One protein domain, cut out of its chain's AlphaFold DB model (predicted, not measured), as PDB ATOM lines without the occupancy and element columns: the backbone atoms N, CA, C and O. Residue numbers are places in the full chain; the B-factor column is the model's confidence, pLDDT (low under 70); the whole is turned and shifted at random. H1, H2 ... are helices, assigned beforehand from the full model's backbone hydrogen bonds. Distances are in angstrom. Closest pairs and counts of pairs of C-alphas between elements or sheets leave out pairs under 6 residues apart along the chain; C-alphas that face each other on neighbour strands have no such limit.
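What this domain is: This is residues 197 to 320 of the 418 residues of an uncharacterized protein of Leptotrombidium deliense (UniProt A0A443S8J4). Six helices cross in a cluster: H1 and H2 make a hairpin, H3 and H6 pack on it, H4 packs on H1, and H5 lies outside on H4. The printed part has 124 residues with six named helices, H1 to H6, and no named strand: all helix. It is compact, radius of gyration of the C-alphas 14.4 A, spanning 40 by 37 by 28 A.

How they stand to each other: H1, residues 197 to 214, touches H2, residues 222 to 235, at 38 degrees, only just steep; closest C-alphas Val 208 and Leu 224, 6.5 A. H3, residues 245 to 257, touches H2 with residues 245 to 249 alone; closest C-alphas Glu 232 and Met 245, 6.1 A. H4, residues 261 to 271, touches H1; closest C-alphas Tyr 206 and Cys 271, 5.2 A. H5, residues 278 to 294, touches H4 with residues 281 to 288 alone; closest C-alphas Asp 266 and Thr 284, 6.1 A. H6, residues 303 to 319, touches H3 about perpendicular, at 79 degrees; closest C-alphas Leu 248 and Asp 308, 6.8 A. O i to N i+4 pairs are within hydrogen-bond range throughout, but for H3, 8 of 9.

Where its parts are: H1, 25.7 A long, begins at C-alpha 197 (44.283, 4.433, 3.245); H6, 24.4 A, ends at C-alpha 319 (45.473, 0.022, -3.513).

The domain as a whole: The printed part has no cut and no long link. Residues 274 to 279 and 298 to 303 stand free. Fifty residues have pLDDT under 70, among them 285 to 310.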
ATOM      1  N   PHE A 197      43.982   3.638   4.421       91.81
ATOM      2  CA  PHE A 197      44.283   4.433   3.245       91.81
ATOM      3  C   PHE A 197      44.263   3.579   1.971       91.81
ATOM      4  O   PHE A 197      43.652   3.995   0.990       91.81
ATOM      5  N   HIS A 198      44.801   2.354   2.002       90.62
ATOM      6  CA  HIS A 198      44.701   1.438   0.864       90.62
ATOM      7  C   HIS A 198      43.254   1.133   0.487       90.62
ATOM      8  O   HIS A 198      42.897   1.177  -0.690       90.62
ATOM      9  N   LYS A 199      42.402   0.899   1.494       90.44
ATOM     10  CA  LYS A 199      40.962   0.763   1.275       90.44
ATOM     11  C   LYS A 199      40.387   2.000   0.585       90.44
ATOM     12  O   LYS A 199      39.753   1.880  -0.453       90.44
ATOM     13  N   TYR A 200      40.654   3.187   1.128       91.44
ATOM     14  CA  TYR A 200      40.150   4.439   0.568       91.44
ATOM     15  C   TYR A 200      40.525   4.623  -0.912       91.44
ATOM     16  O   TYR A 200      39.695   5.059  -1.711       91.44
ATOM     17  N   VAL A 201      41.764   4.285  -1.288       90.31
ATOM     18  CA  VAL A 201      42.219   4.369  -2.683       90.31
ATOM     19  C   VAL A 201      41.487   3.353  -3.563       90.31
ATOM     20  O   VAL A 201      41.065   3.723  -4.657       90.31
ATOM     21  N   ARG A 202      41.279   2.111  -3.099       89.62
ATOM     22  CA  ARG A 202      40.479   1.111  -3.832       89.62
ATOM     23  C   ARG A 202      39.036   1.553  -4.034       89.62
ATOM     24  O   ARG A 202      38.566   1.509  -5.163       89.62
ATOM     25  N   ASP A 203      38.368   2.048  -2.995       89.69
ATOM     26  CA  ASP A 203      36.977   2.516  -3.083       89.69
ATOM     27  C   ASP A 203      36.850   3.684  -4.082       89.69
ATOM     28  O   ASP A 203      35.904   3.771  -4.876       89.69
ATOM     29  N   LEU A 204      37.835   4.593  -4.068       90.62
ATOM     30  CA  LEU A 204      37.922   5.697  -5.021       90.62
ATOM     31  C   LEU A 204      38.136   5.186  -6.449       90.62
ATOM     32  O   LEU A 204      37.466   5.666  -7.365       90.62
ATOM     33  N   LEU A 205      39.042   4.226  -6.639       89.00
ATOM     34  CA  LEU A 205      39.327   3.632  -7.941       89.00
ATOM     35  C   LEU A 205      38.117   2.875  -8.490       89.00
ATOM     36  O   LEU A 205      37.745   3.123  -9.634       89.00
ATOM     37  N   TYR A 206      37.453   2.055  -7.673       89.50
ATOM     38  CA  TYR A 206      36.202   1.379  -8.023       89.50
ATOM     39  C   TYR A 206      35.172   2.383  -8.545       89.50
ATOM     40  O   TYR A 206      34.695   2.276  -9.670       89.50
ATOM     41  N   THR A 207      34.915   3.440  -7.768       88.75
ATOM     42  CA  THR A 207      33.940   4.479  -8.130       88.75
ATOM     43  C   THR A 207      34.301   5.173  -9.445       88.75
ATOM     44  O   THR A 207      33.416   5.511 -10.237       88.75
ATOM     45  N   VAL A 208      35.593   5.410  -9.688       88.62
ATOM     46  CA  VAL A 208      36.080   5.987 -10.945       88.62
ATOM     47  C   VAL A 208      35.846   5.022 -12.102       88.62
ATOM     48  O   VAL A 208      35.262   5.438 -13.099       88.62
ATOM     49  N   LEU A 209      36.230   3.753 -11.971       87.50
ATOM     50  CA  LEU A 209      36.063   2.743 -13.019       87.50
ATOM     51  C   LEU A 209      34.584   2.523 -13.361       87.50
ATOM     52  O   LEU A 209      34.221   2.630 -14.530       87.50
ATOM     53  N   THR A 210      33.701   2.364 -12.373       87.38
ATOM     54  CA  THR A 210      32.252   2.210 -12.610       87.38
ATOM     55  C   THR A 210      31.655   3.426 -13.323       87.38
ATOM     56  O   THR A 210      30.800   3.296 -14.196       87.38
ATOM     57  N   ARG A 211      32.131   4.641 -13.014       85.75
ATOM     58  CA  ARG A 211      31.705   5.853 -13.734       85.75
ATOM     59  C   ARG A 211      32.262   5.934 -15.145       85.75
ATOM     60  O   ARG A 211      31.597   6.479 -16.023       85.75
ATOM     61  N   ILE A 212      33.472   5.438 -15.377       84.25
ATOM     62  CA  ILE A 212      34.071   5.351 -16.713       84.25
ATOM     63  C   ILE A 212      33.308   4.349 -17.587       84.25
ATOM     64  O   ILE A 212      33.167   4.588 -18.790       84.25
ATOM     65  N   GLU A 213      32.809   3.268 -16.990       83.50
ATOM     66  CA  GLU A 213      31.925   2.294 -17.633       83.50
ATOM     67  C   GLU A 213      30.568   2.924 -17.975       83.50
ATOM     68  O   GLU A 213      30.109   2.840 -19.113       83.50
ATOM     69  N   SER A 214      29.954   3.632 -17.019       79.69
ATOM     70  CA  SER A 214      28.607   4.189 -17.176       79.69
ATOM     71  C   SER A 214      28.539   5.511 -17.954       79.69
ATOM     72  O   SER A 214      27.453   5.920 -18.365       79.69
ATOM     73  N   SER A 215      29.652   6.241 -18.101       67.38
ATOM     74  CA  SER A 215      29.681   7.574 -18.724       67.38
ATOM     75  C   SER A 215      30.548   7.621 -19.987       67.38
ATOM     76  O   SER A 215      31.729   7.279 -19.992       67.38
ATOM     77  N   CYS A 216      29.965   8.117 -21.082       56.16
ATOM     78  CA  CYS A 216      30.677   8.294 -22.351       56.16
ATOM     79  C   CYS A 216      31.394   9.650 -22.480       56.16
ATOM     80  O   CYS A 216      32.099   9.856 -23.463       56.16
ATOM     81  N   ASN A 217      31.217  10.601 -21.546       63.66
ATOM     82  CA  ASN A 217      31.711  11.971 -21.738       63.66
ATOM     83  C   ASN A 217      32.294  12.622 -20.467       63.66
ATOM     84  O   ASN A 217      31.584  13.176 -19.629       63.66
ATOM     85  N   LEU A 218      33.629  12.649 -20.384       63.28
ATOM     86  CA  LEU A 218      34.423  13.347 -19.356       63.28
ATOM     87  C   LEU A 218      34.126  14.851 -19.256       63.28
ATOM     88  O   LEU A 218      34.369  15.470 -18.220       63.28
ATOM     89  N   SER A 219      33.665  15.477 -20.342       63.03
ATOM     90  CA  SER A 219      33.482  16.928 -20.430       63.03
ATOM     91  C   SER A 219      32.375  17.439 -19.501       63.03
ATOM     92  O   SER A 219      32.526  18.532 -18.940       63.03
ATOM     93  N   THR A 220      31.340  16.630 -19.254       65.75
ATOM     94  CA  THR A 220      30.149  16.981 -18.466       65.75
ATOM     95  C   THR A 220      30.142  16.394 -17.051       65.75
ATOM     96  O   THR A 220      29.495  16.968 -16.172       65.75
ATOM     97  N   ASP A 221      30.901  15.326 -16.777       79.44
ATOM     98  CA  ASP A 221      30.941  14.704 -15.446       79.44
ATOM     99  C   ASP A 221      31.897  15.440 -14.479       79.44
ATOM    100  O   ASP A 221      33.091  15.150 -14.355       79.44
ATOM    101  N   LYS A 222      31.351  16.428 -13.757       81.00
ATOM    102  CA  LYS A 222      32.074  17.181 -12.713       81.00
ATOM    103  C   LYS A 222      32.534  16.303 -11.543       81.00
ATOM    104  O   LYS A 222      33.549  16.619 -10.914       81.00
ATOM    105  N   GLN A 223      31.803  15.233 -11.226       82.38
ATOM    106  CA  GLN A 223      32.146  14.342 -10.116       82.38
ATOM    107  C   GLN A 223      33.351  13.478 -10.488       82.38
ATOM    108  O   GLN A 223      34.308  13.433  -9.718       82.38
ATOM    109  N   LEU A 224      33.367  12.916 -11.700       81.94
ATOM    110  CA  LEU A 224      34.518  12.192 -12.241       81.94
ATOM    111  C   LEU A 224      35.770  13.076 -12.280       81.94
ATOM    112  O   LEU A 224      36.812  12.669 -11.778       81.94
ATOM    113  N   LYS A 225      35.668  14.330 -12.749       81.12
ATOM    114  CA  LYS A 225      36.801  15.282 -12.709       81.12
ATOM    115  C   LYS A 225      37.356  15.495 -11.296       81.12
ATOM    116  O   LYS A 225      38.566  15.584 -11.124       81.12
ATOM    117  N   THR A 226      36.481  15.570 -10.293       85.19
ATOM    118  CA  THR A 226      36.881  15.750  -8.885       85.19
ATOM    119  C   THR A 226      37.516  14.485  -8.299       85.19
ATOM    120  O   THR A 226      38.380  14.569  -7.434       85.19
ATOM    121  N   MET A 227      37.092  13.298  -8.736       85.88
ATOM    122  CA  MET A 227      37.686  12.031  -8.299       85.88
ATOM    123  C   MET A 227      39.051  11.791  -8.954       85.88
ATOM    124  O   MET A 227      39.985  11.378  -8.271       85.88
ATOM    125  N   LEU A 228      39.192  12.133 -10.237       84.50
ATOM    126  CA  LEU A 228      40.469  12.077 -10.952       84.50
ATOM    127  C   LEU A 228      41.511  13.000 -10.312       84.50
ATOM    128  O   LEU A 228      42.621  12.555 -10.049       84.50
ATOM    129  N   SER A 229      41.137  14.230  -9.942       84.62
ATOM    130  CA  SER A 229      42.065  15.140  -9.256       84.62
ATOM    131  C   SER A 229      42.481  14.650  -7.865       84.62
ATOM    132  O   SER A 229      43.592  14.927  -7.415       84.62
ATOM    133  N   LYS A 230      41.624  13.883  -7.175       87.62
ATOM    134  CA  LYS A 230      42.018  13.192  -5.941       87.62
ATOM    135  C   LYS A 230      43.041  12.099  -6.235       87.62
ATOM    136  O   LYS A 230      44.086  12.105  -5.596       87.62
ATOM    137  N   LEU A 231      42.790  11.219  -7.206       85.81
ATOM    138  CA  LEU A 231      43.754  10.183  -7.608       85.81
ATOM    139  C   LEU A 231      45.100  10.789  -8.033       85.81
ATOM    140  O   LEU A 231      46.141  10.292  -7.613       85.81
ATOM    141  N   GLU A 232      45.093  11.908  -8.761       83.56
ATOM    142  CA  GLU A 232      46.303  12.664  -9.120       83.56
ATOM    143  C   GLU A 232      47.151  13.015  -7.903       83.56
ATOM    144  O   GLU A 232      48.360  12.799  -7.913       83.56
ATOM    145  N   ILE A 233      46.531  13.502  -6.829       83.19
ATOM    146  CA  ILE A 233      47.247  13.843  -5.598       83.19
ATOM    147  C   ILE A 233      47.780  12.586  -4.903       83.19
ATOM    148  O   ILE A 233      48.893  12.619  -4.386       83.19
ATOM    149  N   LEU A 234      47.018  11.493  -4.881       85.12
ATOM    150  CA  LEU A 234      47.391  10.272  -4.153       85.12
ATOM    151  C   LEU A 234      48.531   9.495  -4.830       85.12
ATOM    152  O   LEU A 234      49.351   8.886  -4.143       85.12
ATOM    153  N   LEU A 235      48.594   9.540  -6.161       80.00
ATOM    154  CA  LEU A 235      49.601   8.835  -6.963       80.00
ATOM    155  C   LEU A 235      50.843   9.687  -7.263       80.00
ATOM    156  O   LEU A 235      51.839   9.163  -7.767       80.00
ATOM    157  N   TYR A 236      50.795  10.989  -6.963       78.75
ATOM    158  CA  TYR A 236      51.878  11.924  -7.252       78.75
ATOM    159  C   TYR A 236      53.177  11.571  -6.524       78.75
ATOM    160  O   TYR A 236      53.204  11.428  -5.298       78.75
ATOM    161  N   THR A 237      54.270  11.571  -7.290       67.81
ATOM    162  CA  THR A 237      55.647  11.586  -6.786       67.81
ATOM    163  C   THR A 237      56.368  12.845  -7.301       67.81
ATOM    164  O   THR A 237      56.215  13.190  -8.469       67.81
ATOM    165  N   PRO A 238      57.194  13.543  -6.501       60.59
ATOM    166  CA  PRO A 238      58.052  14.662  -6.907       60.59
ATOM    167  C   PRO A 238      59.033  14.359  -8.040       60.59
ATOM    168  O   PRO A 238      59.573  15.286  -8.633       60.59
ATOM    169  N   THR A 239      59.280  13.083  -8.341       61.59
ATOM    170  CA  THR A 239      60.042  12.657  -9.522       61.59
ATOM    171  C   THR A 239      59.257  12.800 -10.827       61.59
ATOM    172  O   THR A 239      59.864  12.746 -11.890       61.59
ATOM    173  N   MET A 240      57.934  12.982 -10.755       62.97
ATOM    174  CA  MET A 240      57.062  13.301 -11.884       62.97
ATOM    175  C   MET A 240      56.806  14.811 -11.930       62.97
ATOM    176  O   MET A 240      56.563  15.462 -10.905       62.97
ATOM    177  N   GLU A 241      56.830  15.394 -13.127       62.84
ATOM    178  CA  GLU A 241      56.446  16.791 -13.306       62.84
ATOM    179  C   GLU A 241      54.941  16.934 -13.032       62.84
ATOM    180  O   GLU A 241      54.093  16.364 -13.714       62.84
ATOM    181  N   ARG A 242      54.583  17.706 -11.998       61.19
ATOM    182  CA  ARG A 242      53.195  17.813 -11.503       61.19
ATOM    183  C   ARG A 242      52.191  18.263 -12.573       61.19
ATOM    184  O   ARG A 242      51.009  17.961 -12.457       61.19
ATOM    185  N   LYS A 243      52.662  18.995 -13.586       65.38
ATOM    186  CA  LYS A 243      51.859  19.471 -14.719       65.38
ATOM    187  C   LYS A 243      51.379  18.338 -15.642       65.38
ATOM    188  O   LYS A 243      50.331  18.504 -16.254       65.38
ATOM    189  N   ASP A 244      52.073  17.200 -15.664       66.81
ATOM    190  CA  ASP A 244      51.797  16.091 -16.587       66.81
ATOM    191  C   ASP A 244      50.903  15.009 -15.939       66.81
ATOM    192  O   ASP A 244      50.268  14.215 -16.628       66.81
ATOM    193  N   MET A 245      50.760  15.018 -14.605       71.75
ATOM    194  CA  MET A 245      49.938  14.055 -13.847       71.75
ATOM    195  C   MET A 245      48.478  13.925 -14.319       71.75
ATOM    196  O   MET A 245      48.002  12.791 -14.416       71.75
ATOM    197  N   PRO A 246      47.743  15.018 -14.619       73.62
ATOM    198  CA  PRO A 246      46.356  14.902 -15.071       73.62
ATOM    199  C   PRO A 246      46.229  14.214 -16.430       73.62
ATOM    200  O   PRO A 246      45.233  13.542 -16.706       73.62
ATOM    201  N   GLU A 247      47.223  14.395 -17.299       70.31
ATOM    202  CA  GLU A 247      47.261  13.768 -18.616       70.31
ATOM    203  C   GLU A 247      47.661  12.295 -18.504       70.31
ATOM    204  O   GLU A 247      46.969  11.451 -19.070       70.31
ATOM    205  N   LEU A 248      48.660  11.974 -17.676       70.50
ATOM    206  CA  LEU A 248      49.093  10.600 -17.396       70.50
ATOM    207  C   LEU A 248      47.975   9.746 -16.783       70.50
ATOM    208  O   LEU A 248      47.728   8.630 -17.228       70.50
ATOM    209  N   ILE A 249      47.224  10.270 -15.809       74.81
ATOM    210  CA  ILE A 249      46.103   9.525 -15.209       74.81
ATOM    211  C   ILE A 249      44.956   9.336 -16.196       74.81
ATOM    212  O   ILE A 249      44.332   8.273 -16.219       74.81
ATOM    213  N   ARG A 250      44.676  10.333 -17.042       73.94
ATOM    214  CA  ARG A 250      43.682  10.162 -18.108       73.94
ATOM    215  C   ARG A 250      44.140   9.133 -19.130       73.94
ATOM    216  O   ARG A 250      43.332   8.299 -19.526       73.94
ATOM    217  N   HIS A 251      45.405   9.170 -19.533       73.81
ATOM    218  CA  HIS A 251      45.979   8.184 -20.436       73.81
ATOM    219  C   HIS A 251      45.857   6.774 -19.848       73.81
ATOM    220  O   HIS A 251      45.262   5.898 -20.475       73.81
ATOM    221  N   LEU A 252      46.305   6.586 -18.603       73.00
ATOM    222  CA  LEU A 252      46.208   5.313 -17.900       73.00
ATOM    223  C   LEU A 252      44.763   4.804 -17.862       73.00
ATOM    224  O   LEU A 252      44.490   3.695 -18.303       73.00
ATOM    225  N   LEU A 253      43.818   5.603 -17.369       75.25
ATOM    226  CA  LEU A 253      42.456   5.116 -17.142       75.25
ATOM    227  C   LEU A 253      41.652   4.937 -18.436       75.25
ATOM    228  O   LEU A 253      40.938   3.948 -18.568       75.25
ATOM    229  N   PHE A 254      41.745   5.872 -19.385       73.50
ATOM    230  CA  PHE A 254      40.868   5.892 -20.563       73.50
ATOM    231  C   PHE A 254      41.464   5.242 -21.801       73.50
ATOM    232  O   PHE A 254      40.689   4.789 -22.636       73.50
ATOM    233  N   LYS A 255      42.792   5.215 -21.930       71.12
ATOM    234  CA  LYS A 255      43.466   4.632 -23.092       71.12
ATOM    235  C   LYS A 255      44.104   3.284 -22.782       71.12
ATOM    236  O   LYS A 255      44.180   2.442 -23.658       71.12
ATOM    237  N   ARG A 256      44.547   3.046 -21.547       70.00
ATOM    238  CA  ARG A 256      45.192   1.775 -21.190       70.00
ATOM    239  C   ARG A 256      44.240   0.811 -20.498       70.00
ATOM    240  O   ARG A 256      43.995  -0.267 -21.017       70.00
ATOM    241  N   ILE A 257      43.667   1.208 -19.365       72.19
ATOM    242  CA  ILE A 257      42.772   0.336 -18.598       72.19
ATOM    243  C   ILE A 257      41.443   0.153 -19.335       72.19
ATOM    244  O   ILE A 257      41.026  -0.976 -19.512       72.19
ATOM    245  N   LYS A 258      40.783   1.223 -19.802       75.00
ATOM    246  CA  LYS A 258      39.474   1.100 -20.476       75.00
ATOM    247  C   LYS A 258      39.528   0.374 -21.828       75.00
ATOM    248  O   LYS A 258      38.557  -0.288 -22.178       75.00
ATOM    249  N   GLU A 259      40.596   0.541 -22.610       76.88
ATOM    250  CA  GLU A 259      40.704  -0.108 -23.930       76.88
ATOM    251  C   GLU A 259      41.063  -1.599 -23.814       76.88
ATOM    252  O   GLU A 259      40.691  -2.382 -24.686       76.88
ATOM    253  N   ASP A 260      41.716  -2.008 -22.720       76.19
ATOM    254  CA  ASP A 260      41.917  -3.414 -22.369       76.19
ATOM    255  C   ASP A 260      40.734  -3.917 -21.528       76.19
ATOM    256  O   ASP A 260      40.711  -3.818 -20.303       76.19
ATOM    257  N   GLU A 261      39.717  -4.465 -22.202       78.62
ATOM    258  CA  GLU A 261      38.490  -4.949 -21.556       78.62
ATOM    259  C   GLU A 261      38.765  -6.001 -20.465       78.62
ATOM    260  O   GLU A 261      38.046  -6.052 -19.462       78.62
ATOM    261  N   SER A 262      39.814  -6.817 -20.626       79.00
ATOM    262  CA  SER A 262      40.207  -7.790 -19.605       79.00
ATOM    263  C   SER A 262      40.755  -7.079 -18.376       79.00
ATOM    264  O   SER A 262      40.283  -7.344 -17.275       79.00
ATOM    265  N   LEU A 263      41.716  -6.170 -18.552       74.88
ATOM    266  CA  LEU A 263      42.312  -5.409 -17.452       74.88
ATOM    267  C   LEU A 263      41.270  -4.535 -16.738       74.88
ATOM    268  O   LEU A 263      41.294  -4.415 -15.514       74.88
ATOM    269  N   PHE A 264      40.332  -3.947 -17.481       80.88
ATOM    270  CA  PHE A 264      39.233  -3.161 -16.925       80.88
ATOM    271  C   PHE A 264      38.348  -3.994 -15.992       80.88
ATOM    272  O   PHE A 264      38.071  -3.571 -14.866       80.88
ATOM    273  N   LYS A 265      37.934  -5.187 -16.439       82.12
ATOM    274  CA  LYS A 265      37.126  -6.126 -15.645       82.12
ATOM    275  C   LYS A 265      37.892  -6.653 -14.435       82.12
ATOM    276  O   LYS A 265      37.342  -6.660 -13.338       82.12
ATOM    277  N   ASP A 266      39.163  -7.003 -14.618       78.56
ATOM    278  CA  ASP A 266      40.047  -7.482 -13.551       78.56
ATOM    279  C   ASP A 266      40.203  -6.422 -12.441       78.56
ATOM    280  O   ASP A 266      40.045  -6.709 -11.253       78.56
ATOM    281  N   MET A 267      40.427  -5.161 -12.823       79.44
ATOM    282  CA  MET A 267      40.534  -4.038 -11.887       79.44
ATOM    283  C   MET A 267      39.204  -3.729 -11.190       79.44
ATOM    284  O   MET A 267      39.197  -3.479  -9.984       79.44
ATOM    285  N   LEU A 268      38.077  -3.760 -11.910       82.75
ATOM    286  CA  LEU A 268      36.747  -3.599 -11.310       82.75
ATOM    287  C   LEU A 268      36.465  -4.685 -10.269       82.75
ATOM    288  O   LEU A 268      35.998  -4.362  -9.176       82.75
ATOM    289  N   LEU A 269      36.788  -5.938 -10.590       80.25
ATOM    290  CA  LEU A 269      36.585  -7.082  -9.709       80.25
ATOM    291  C   LEU A 269      37.379  -6.930  -8.408       80.25
ATOM    292  O   LEU A 269      36.812  -7.046  -7.325       80.25
ATOM    293  N   ILE A 270      38.673  -6.616  -8.493       77.12
ATOM    294  CA  ILE A 270      39.541  -6.537  -7.307       77.12
ATOM    295  C   ILE A 270      39.222  -5.306  -6.443       77.12
ATOM    296  O   ILE A 270      39.423  -5.322  -5.225       77.12
ATOM    297  N   CYS A 271      38.710  -4.229  -7.043       82.06
ATOM    298  CA  CYS A 271      38.259  -3.066  -6.279       82.06
ATOM    299  C   CYS A 271      36.859  -3.242  -5.662       82.06
ATOM    300  O   CYS A 271      36.488  -2.432  -4.815       82.06
ATOM    301  N   SER A 272      36.086  -4.250  -6.080       80.44
ATOM    302  CA  SER A 272      34.738  -4.511  -5.566       80.44
ATOM    303  C   SER A 272      34.769  -5.126  -4.160       80.44
ATOM    304  O   SER A 272      35.605  -5.974  -3.844       80.44
ATOM    305  N   GLU A 273      33.813  -4.736  -3.307       75.06
ATOM    306  CA  GLU A 273      33.553  -5.406  -2.019       75.06
ATOM    307  C   GLU A 273      32.640  -6.646  -2.172       75.06
ATOM    308  O   GLU A 273      32.486  -7.428  -1.223       75.06
ATOM    309  N   ASP A 274      32.031  -6.823  -3.348       66.81
ATOM    310  CA  ASP A 274      31.077  -7.882  -3.676       66.81
ATOM    311  C   ASP A 274      31.608  -8.702  -4.857       66.81
ATOM    312  O   ASP A 274      31.588  -8.251  -6.003       66.81
ATOM    313  N   TYR A 275      32.096  -9.906  -4.569       68.62
ATOM    314  CA  TYR A 275      32.496 -10.888  -5.573       68.62
ATOM    315  C   TYR A 275      31.957 -12.267  -5.223       68.62
ATOM    316  O   TYR A 275      31.773 -12.607  -4.052       68.62
ATOM    317  N   GLU A 276      31.719 -13.064  -6.259       58.06
ATOM    318  CA  GLU A 276      31.096 -14.382  -6.139       58.06
ATOM    319  C   GLU A 276      32.123 -15.499  -5.884       58.06
ATOM    320  O   GLU A 276      31.759 -16.548  -5.353       58.06
ATOM    321  N   SER A 277      33.409 -15.280  -6.206       67.44
ATOM    322  CA  SER A 277      34.459 -16.300  -6.103       67.44
ATOM    323  C   SER A 277      35.800 -15.758  -5.592       67.44
ATOM    324  O   SER A 277      36.402 -14.855  -6.166       67.44
ATOM    325  N   VAL A 278      36.314 -16.376  -4.524       63.44
ATOM    326  CA  VAL A 278      37.662 -16.121  -3.981       63.44
ATOM    327  C   VAL A 278      38.751 -16.578  -4.944       63.44
ATOM    328  O   VAL A 278      39.740 -15.877  -5.129       63.44
ATOM    329  N   ALA A 279      38.568 -17.752  -5.558       65.06
ATOM    330  CA  ALA A 279      39.535 -18.318  -6.492       65.06
ATOM    331  C   ALA A 279      39.721 -17.410  -7.714       65.06
ATOM    332  O   ALA A 279      40.831 -17.273  -8.222       65.06
ATOM    333  N   GLU A 280      38.640 -16.754  -8.143       70.00
ATOM    334  CA  GLU A 280      38.680 -15.755  -9.205       70.00
ATOM    335  C   GLU A 280      39.564 -14.573  -8.799       70.00
ATOM    336  O   GLU A 280      40.474 -14.226  -9.535       70.00
ATOM    337  N   ILE A 281      39.413 -14.040  -7.584       66.62
ATOM    338  CA  ILE A 281      40.241 -12.921  -7.112       66.62
ATOM    339  C   ILE A 281      41.697 -13.279  -6.911       66.62
ATOM    340  O   ILE A 281      42.547 -12.490  -7.310       66.62
ATOM    341  N   SER A 282      42.002 -14.433  -6.322       64.44
ATOM    342  CA  SER A 282      43.389 -14.882  -6.190       64.44
ATOM    343  C   SER A 282      44.051 -14.996  -7.567       64.44
ATOM    344  O   SER A 282      45.130 -14.448  -7.771       64.44
ATOM    345  N   THR A 283      43.349 -15.583  -8.542       69.69
ATOM    346  CA  THR A 283      43.834 -15.697  -9.928       69.69
ATOM    347  C   THR A 283      44.001 -14.325 -10.588       69.69
ATOM    348  O   THR A 283      44.992 -14.076 -11.274       69.69
ATOM    349  N   THR A 284      43.056 -13.406 -10.388       71.19
ATOM    350  CA  THR A 284      43.119 -12.058 -10.965       71.19
ATOM    351  C   THR A 284      44.227 -11.223 -10.325       71.19
ATOM    352  O   THR A 284      44.927 -10.500 -11.030       71.19
ATOM    353  N   LEU A 285      44.438 -11.340  -9.014       66.81
ATOM    354  CA  LEU A 285      45.538 -10.686  -8.306       66.81
ATOM    355  C   LEU A 285      46.896 -11.194  -8.792       66.81
ATOM    356  O   LEU A 285      47.768 -10.377  -9.083       66.81
ATOM    357  N   GLU A 286      47.062 -12.511  -8.946       66.81
ATOM    358  CA  GLU A 286      48.265 -13.102  -9.543       66.81
ATOM    359  C   GLU A 286      48.479 -12.610 -10.974       66.81
ATOM    360  O   GLU A 286      49.567 -12.150 -11.312       66.81
ATOM    361  N   LYS A 287      47.428 -12.607 -11.796       69.62
ATOM    362  CA  LYS A 287      47.486 -12.116 -13.176       69.62
ATOM    363  C   LYS A 287      47.891 -10.643 -13.248       69.62
ATOM    364  O   LYS A 287      48.755 -10.300 -14.053       69.62
ATOM    365  N   LEU A 288      47.308  -9.772 -12.418       65.44
ATOM    366  CA  LEU A 288      47.692  -8.358 -12.362       65.44
ATOM    367  C   LEU A 288      49.137  -8.188 -11.884       65.44
ATOM    368  O   LEU A 288      49.878  -7.397 -12.468       65.44
ATOM    369  N   ARG A 289      49.551  -8.952 -10.864       63.47
ATOM    370  CA  ARG A 289      50.923  -8.961 -10.337       63.47
ATOM    371  C   ARG A 289      51.921  -9.346 -11.428       63.47
ATOM    372  O   ARG A 289      52.886  -8.612 -11.659       63.47
ATOM    373  N   ASP A 290      51.655 -10.432 -12.141       63.59
ATOM    374  CA  ASP A 290      52.496 -10.943 -13.221       63.59
ATOM    375  C   ASP A 290      52.525  -9.994 -14.417       63.59
ATOM    376  O   ASP A 290      53.585  -9.784 -14.999       63.59
ATOM    377  N   GLN A 291      51.404  -9.357 -14.762       60.25
ATOM    378  CA  GLN A 291      51.365  -8.332 -15.806       60.25
ATOM    379  C   GLN A 291      52.225  -7.118 -15.450       60.25
ATOM    380  O   GLN A 291      52.913  -6.600 -16.325       60.25
ATOM    381  N   THR A 292      52.264  -6.693 -14.184       53.47
ATOM    382  CA  THR A 292      53.194  -5.634 -13.758       53.47
ATOM    383  C   THR A 292      54.660  -6.045 -13.714       53.47
ATOM    384  O   THR A 292      55.521  -5.190 -13.915       53.47
ATOM    385  N   MET A 293      54.959  -7.320 -13.458       47.47
ATOM    386  CA  MET A 293      56.334  -7.828 -13.368       47.47
ATOM    387  C   MET A 293      56.915  -8.240 -14.732       47.47
ATOM    388  O   MET A 293      58.117  -8.102 -14.943       47.47
ATOM    389  N   ASN A 294      56.080  -8.716 -15.666       39.50
ATOM    390  CA  ASN A 294      56.498  -9.305 -16.947       39.50
ATOM    391  C   ASN A 294      56.381  -8.371 -18.150       39.50
ATOM    392  O   ASN A 294      56.808  -8.733 -19.246       39.50
ATOM    393  N   THR A 295      55.841  -7.164 -17.996       42.34
ATOM    394  CA  THR A 295      55.945  -6.174 -19.064       42.34
ATOM    395  C   THR A 295      57.352  -5.579 -19.113       42.34
ATOM    396  O   THR A 295      57.604  -4.480 -18.618       42.34
ATOM    397  N   SER A 296      58.280  -6.290 -19.759       34.81
ATOM    398  CA  SER A 296      59.342  -5.632 -20.517       34.81
ATOM    399  C   SER A 296      58.658  -4.918 -21.681       34.81
ATOM    400  O   SER A 296      58.281  -5.547 -22.669       34.81
ATOM    401  N   PHE A 297      58.402  -3.619 -21.533       40.25
ATOM    402  CA  PHE A 297      57.867  -2.800 -22.617       40.25
ATOM    403  C   PHE A 297      58.969  -2.558 -23.653       40.25
ATOM    404  O   PHE A 297      59.548  -1.477 -23.730       40.25
ATOM    405  N   ASP A 298      59.266  -3.588 -24.441       34.75
ATOM    406  CA  ASP A 298      59.925  -3.439 -25.733       34.75
ATOM    407  C   ASP A 298      58.914  -2.810 -26.695       34.75
ATOM    408  O   ASP A 298      58.253  -3.489 -27.470       34.75
ATOM    409  N   ASP A 299      58.716  -1.500 -26.546       33.59
ATOM    410  CA  ASP A 299      58.645  -0.561 -27.660       33.59
ATOM    411  C   ASP A 299      58.537   0.880 -27.128       33.59
ATOM    412  O   ASP A 299      57.630   1.246 -26.385       33.59
ATOM    413  N   VAL A 300      59.475   1.712 -27.597       34.34
ATOM    414  CA  VAL A 300      59.607   3.169 -27.408       34.34
ATOM    415  C   VAL A 300      60.263   3.642 -26.098       34.34
ATOM    416  O   VAL A 300      59.657   3.808 -25.045       34.34
ATOM    417  N   VAL A 301      61.540   4.007 -26.243       36.97
ATOM    418  CA  VAL A 301      62.393   4.749 -25.299       36.97
ATOM    419  C   VAL A 301      61.903   6.204 -25.146       36.97
ATOM    420  O   VAL A 301      62.563   7.147 -25.588       36.97
ATOM    421  N   SER A 302      60.732   6.424 -24.544       53.72
ATOM    422  CA  SER A 302      60.267   7.763 -24.150       53.72
ATOM    423  C   SER A 302      60.071   7.859 -22.634       53.72
ATOM    424  O   SER A 302      59.706   6.892 -21.969       53.72
ATOM    425  N   ARG A 303      60.311   9.055 -22.072       53.94
ATOM    426  CA  ARG A 303      60.067   9.371 -20.648       53.94
ATOM    427  C   ARG A 303      58.630   9.060 -20.202       53.94
ATOM    428  O   ARG A 303      58.395   8.872 -19.012       53.94
ATOM    429  N   ASP A 304      57.694   8.999 -21.143       56.72
ATOM    430  CA  ASP A 304      56.274   8.778 -20.879       56.72
ATOM    431  C   ASP A 304      55.990   7.326 -20.453       56.72
ATOM    432  O   ASP A 304      55.239   7.112 -19.506       56.72
ATOM    433  N   VAL A 305      56.681   6.333 -21.034       57.25
ATOM    434  CA  VAL A 305      56.526   4.908 -20.668       57.25
ATOM    435  C   VAL A 305      57.034   4.631 -19.247       57.25
ATOM    436  O   VAL A 305      56.401   3.903 -18.478       57.25
ATOM    437  N   GLU A 306      58.157   5.244 -18.863       62.03
ATOM    438  CA  GLU A 306      58.706   5.130 -17.506       62.03
ATOM    439  C   GLU A 306      57.767   5.764 -16.464       62.03
ATOM    440  O   GLU A 306      57.555   5.201 -15.384       62.03
ATOM    441  N   ASN A 307      57.162   6.908 -16.794       65.50
ATOM    442  CA  ASN A 307      56.182   7.571 -15.935       65.50
ATOM    443  C   ASN A 307      54.892   6.753 -15.794       65.50
ATOM    444  O   ASN A 307      54.387   6.622 -14.676       65.50
ATOM    445  N   ASP A 308      54.410   6.142 -16.875       63.81
ATOM    446  CA  ASP A 308      53.234   5.269 -16.853       63.81
ATOM    447  C   ASP A 308      53.454   4.030 -15.979       63.81
ATOM    448  O   ASP A 308      52.610   3.697 -15.144       63.81
ATOM    449  N   CYS A 309      54.604   3.362 -16.110       63.91
ATOM    450  CA  CYS A 309      54.924   2.184 -15.298       63.91
ATOM    451  C   CYS A 309      55.001   2.535 -13.808       63.91
ATOM    452  O   CYS A 309      54.459   1.825 -12.961       63.91
ATOM    453  N   ARG A 310      55.620   3.671 -13.474       69.19
ATOM    454  CA  ARG A 310      55.663   4.176 -12.096       69.19
ATOM    455  C   ARG A 310      54.269   4.511 -11.564       69.19
ATOM    456  O   ARG A 310      53.996   4.241 -10.398       69.19
ATOM    457  N   LEU A 311      53.387   5.073 -12.392       70.94
ATOM    458  CA  LEU A 311      52.016   5.408 -12.002       70.94
ATOM    459  C   LEU A 311      51.192   4.146 -11.706       70.94
ATOM    460  O   LEU A 311      50.486   4.110 -10.699       70.94
ATOM    461  N   VAL A 312      51.320   3.106 -12.535       69.81
ATOM    462  CA  VAL A 312      50.674   1.800 -12.318       69.81
ATOM    463  C   VAL A 312      51.202   1.134 -11.049       69.81
ATOM    464  O   VAL A 312      50.410   0.711 -10.210       69.81
ATOM    465  N   ASN A 313      52.521   1.113 -10.856       71.19
ATOM    466  CA  ASN A 313      53.129   0.552  -9.649       71.19
ATOM    467  C   ASN A 313      52.677   1.301  -8.391       71.19
ATOM    468  O   ASN A 313      52.327   0.671  -7.395       71.19
ATOM    469  N   ASN A 314      52.609   2.635  -8.445       76.75
ATOM    470  CA  ASN A 314      52.058   3.437  -7.357       76.75
ATOM    471  C   ASN A 314      50.583   3.114  -7.123       76.75
ATOM    472  O   ASN A 314      50.183   2.985  -5.974       76.75
ATOM    473  N   LEU A 315      49.773   2.967  -8.175       79.94
ATOM    474  CA  LEU A 315      48.359   2.620  -8.045       79.94
ATOM    475  C   LEU A 315      48.184   1.271  -7.342       79.94
ATOM    476  O   LEU A 315      47.442   1.188  -6.370       79.94
ATOM    477  N   ILE A 316      48.914   0.245  -7.772       76.75
ATOM    478  CA  ILE A 316      48.856  -1.100  -7.185       76.75
ATOM    479  C   ILE A 316      49.335  -1.092  -5.735       76.75
ATOM    480  O   ILE A 316      48.652  -1.636  -4.862       76.75
ATOM    481  N   LEU A 317      50.461  -0.423  -5.462       81.44
ATOM    482  CA  LEU A 317      50.996  -0.245  -4.112       81.44
ATOM    483  C   LEU A 317      49.951   0.397  -3.197       81.44
ATOM    484  O   LEU A 317      49.658  -0.130  -2.124       81.44
ATOM    485  N   ARG A 318      49.374   1.514  -3.653       85.06
ATOM    486  CA  ARG A 318      48.437   2.363  -2.909       85.06
ATOM    487  C   ARG A 318      47.062   1.736  -2.767       85.06
ATOM    488  O   ARG A 318      46.363   2.067  -1.823       85.06
ATOM    489  N   CYS A 319      46.670   0.841  -3.662       82.69
ATOM    490  CA  CYS A 319      45.473   0.022  -3.513       82.69
ATOM    491  C   CYS A 319      45.709  -1.200  -2.616       82.69
ATOM    492  O   CYS A 319      44.745  -1.817  -2.165       82.69
ATOM    493  N   GLY A 320      46.960  -1.567  -2.330       77.69
ATOM    494  CA  GLY A 320      47.296  -2.737  -1.521       77.69
ATOM    495  C   GLY A 320      46.846  -4.062  -2.141       77.69
ATOM    496  O   GLY A 320      46.560  -4.999  -1.399       77.69
TER     497      GLY A 320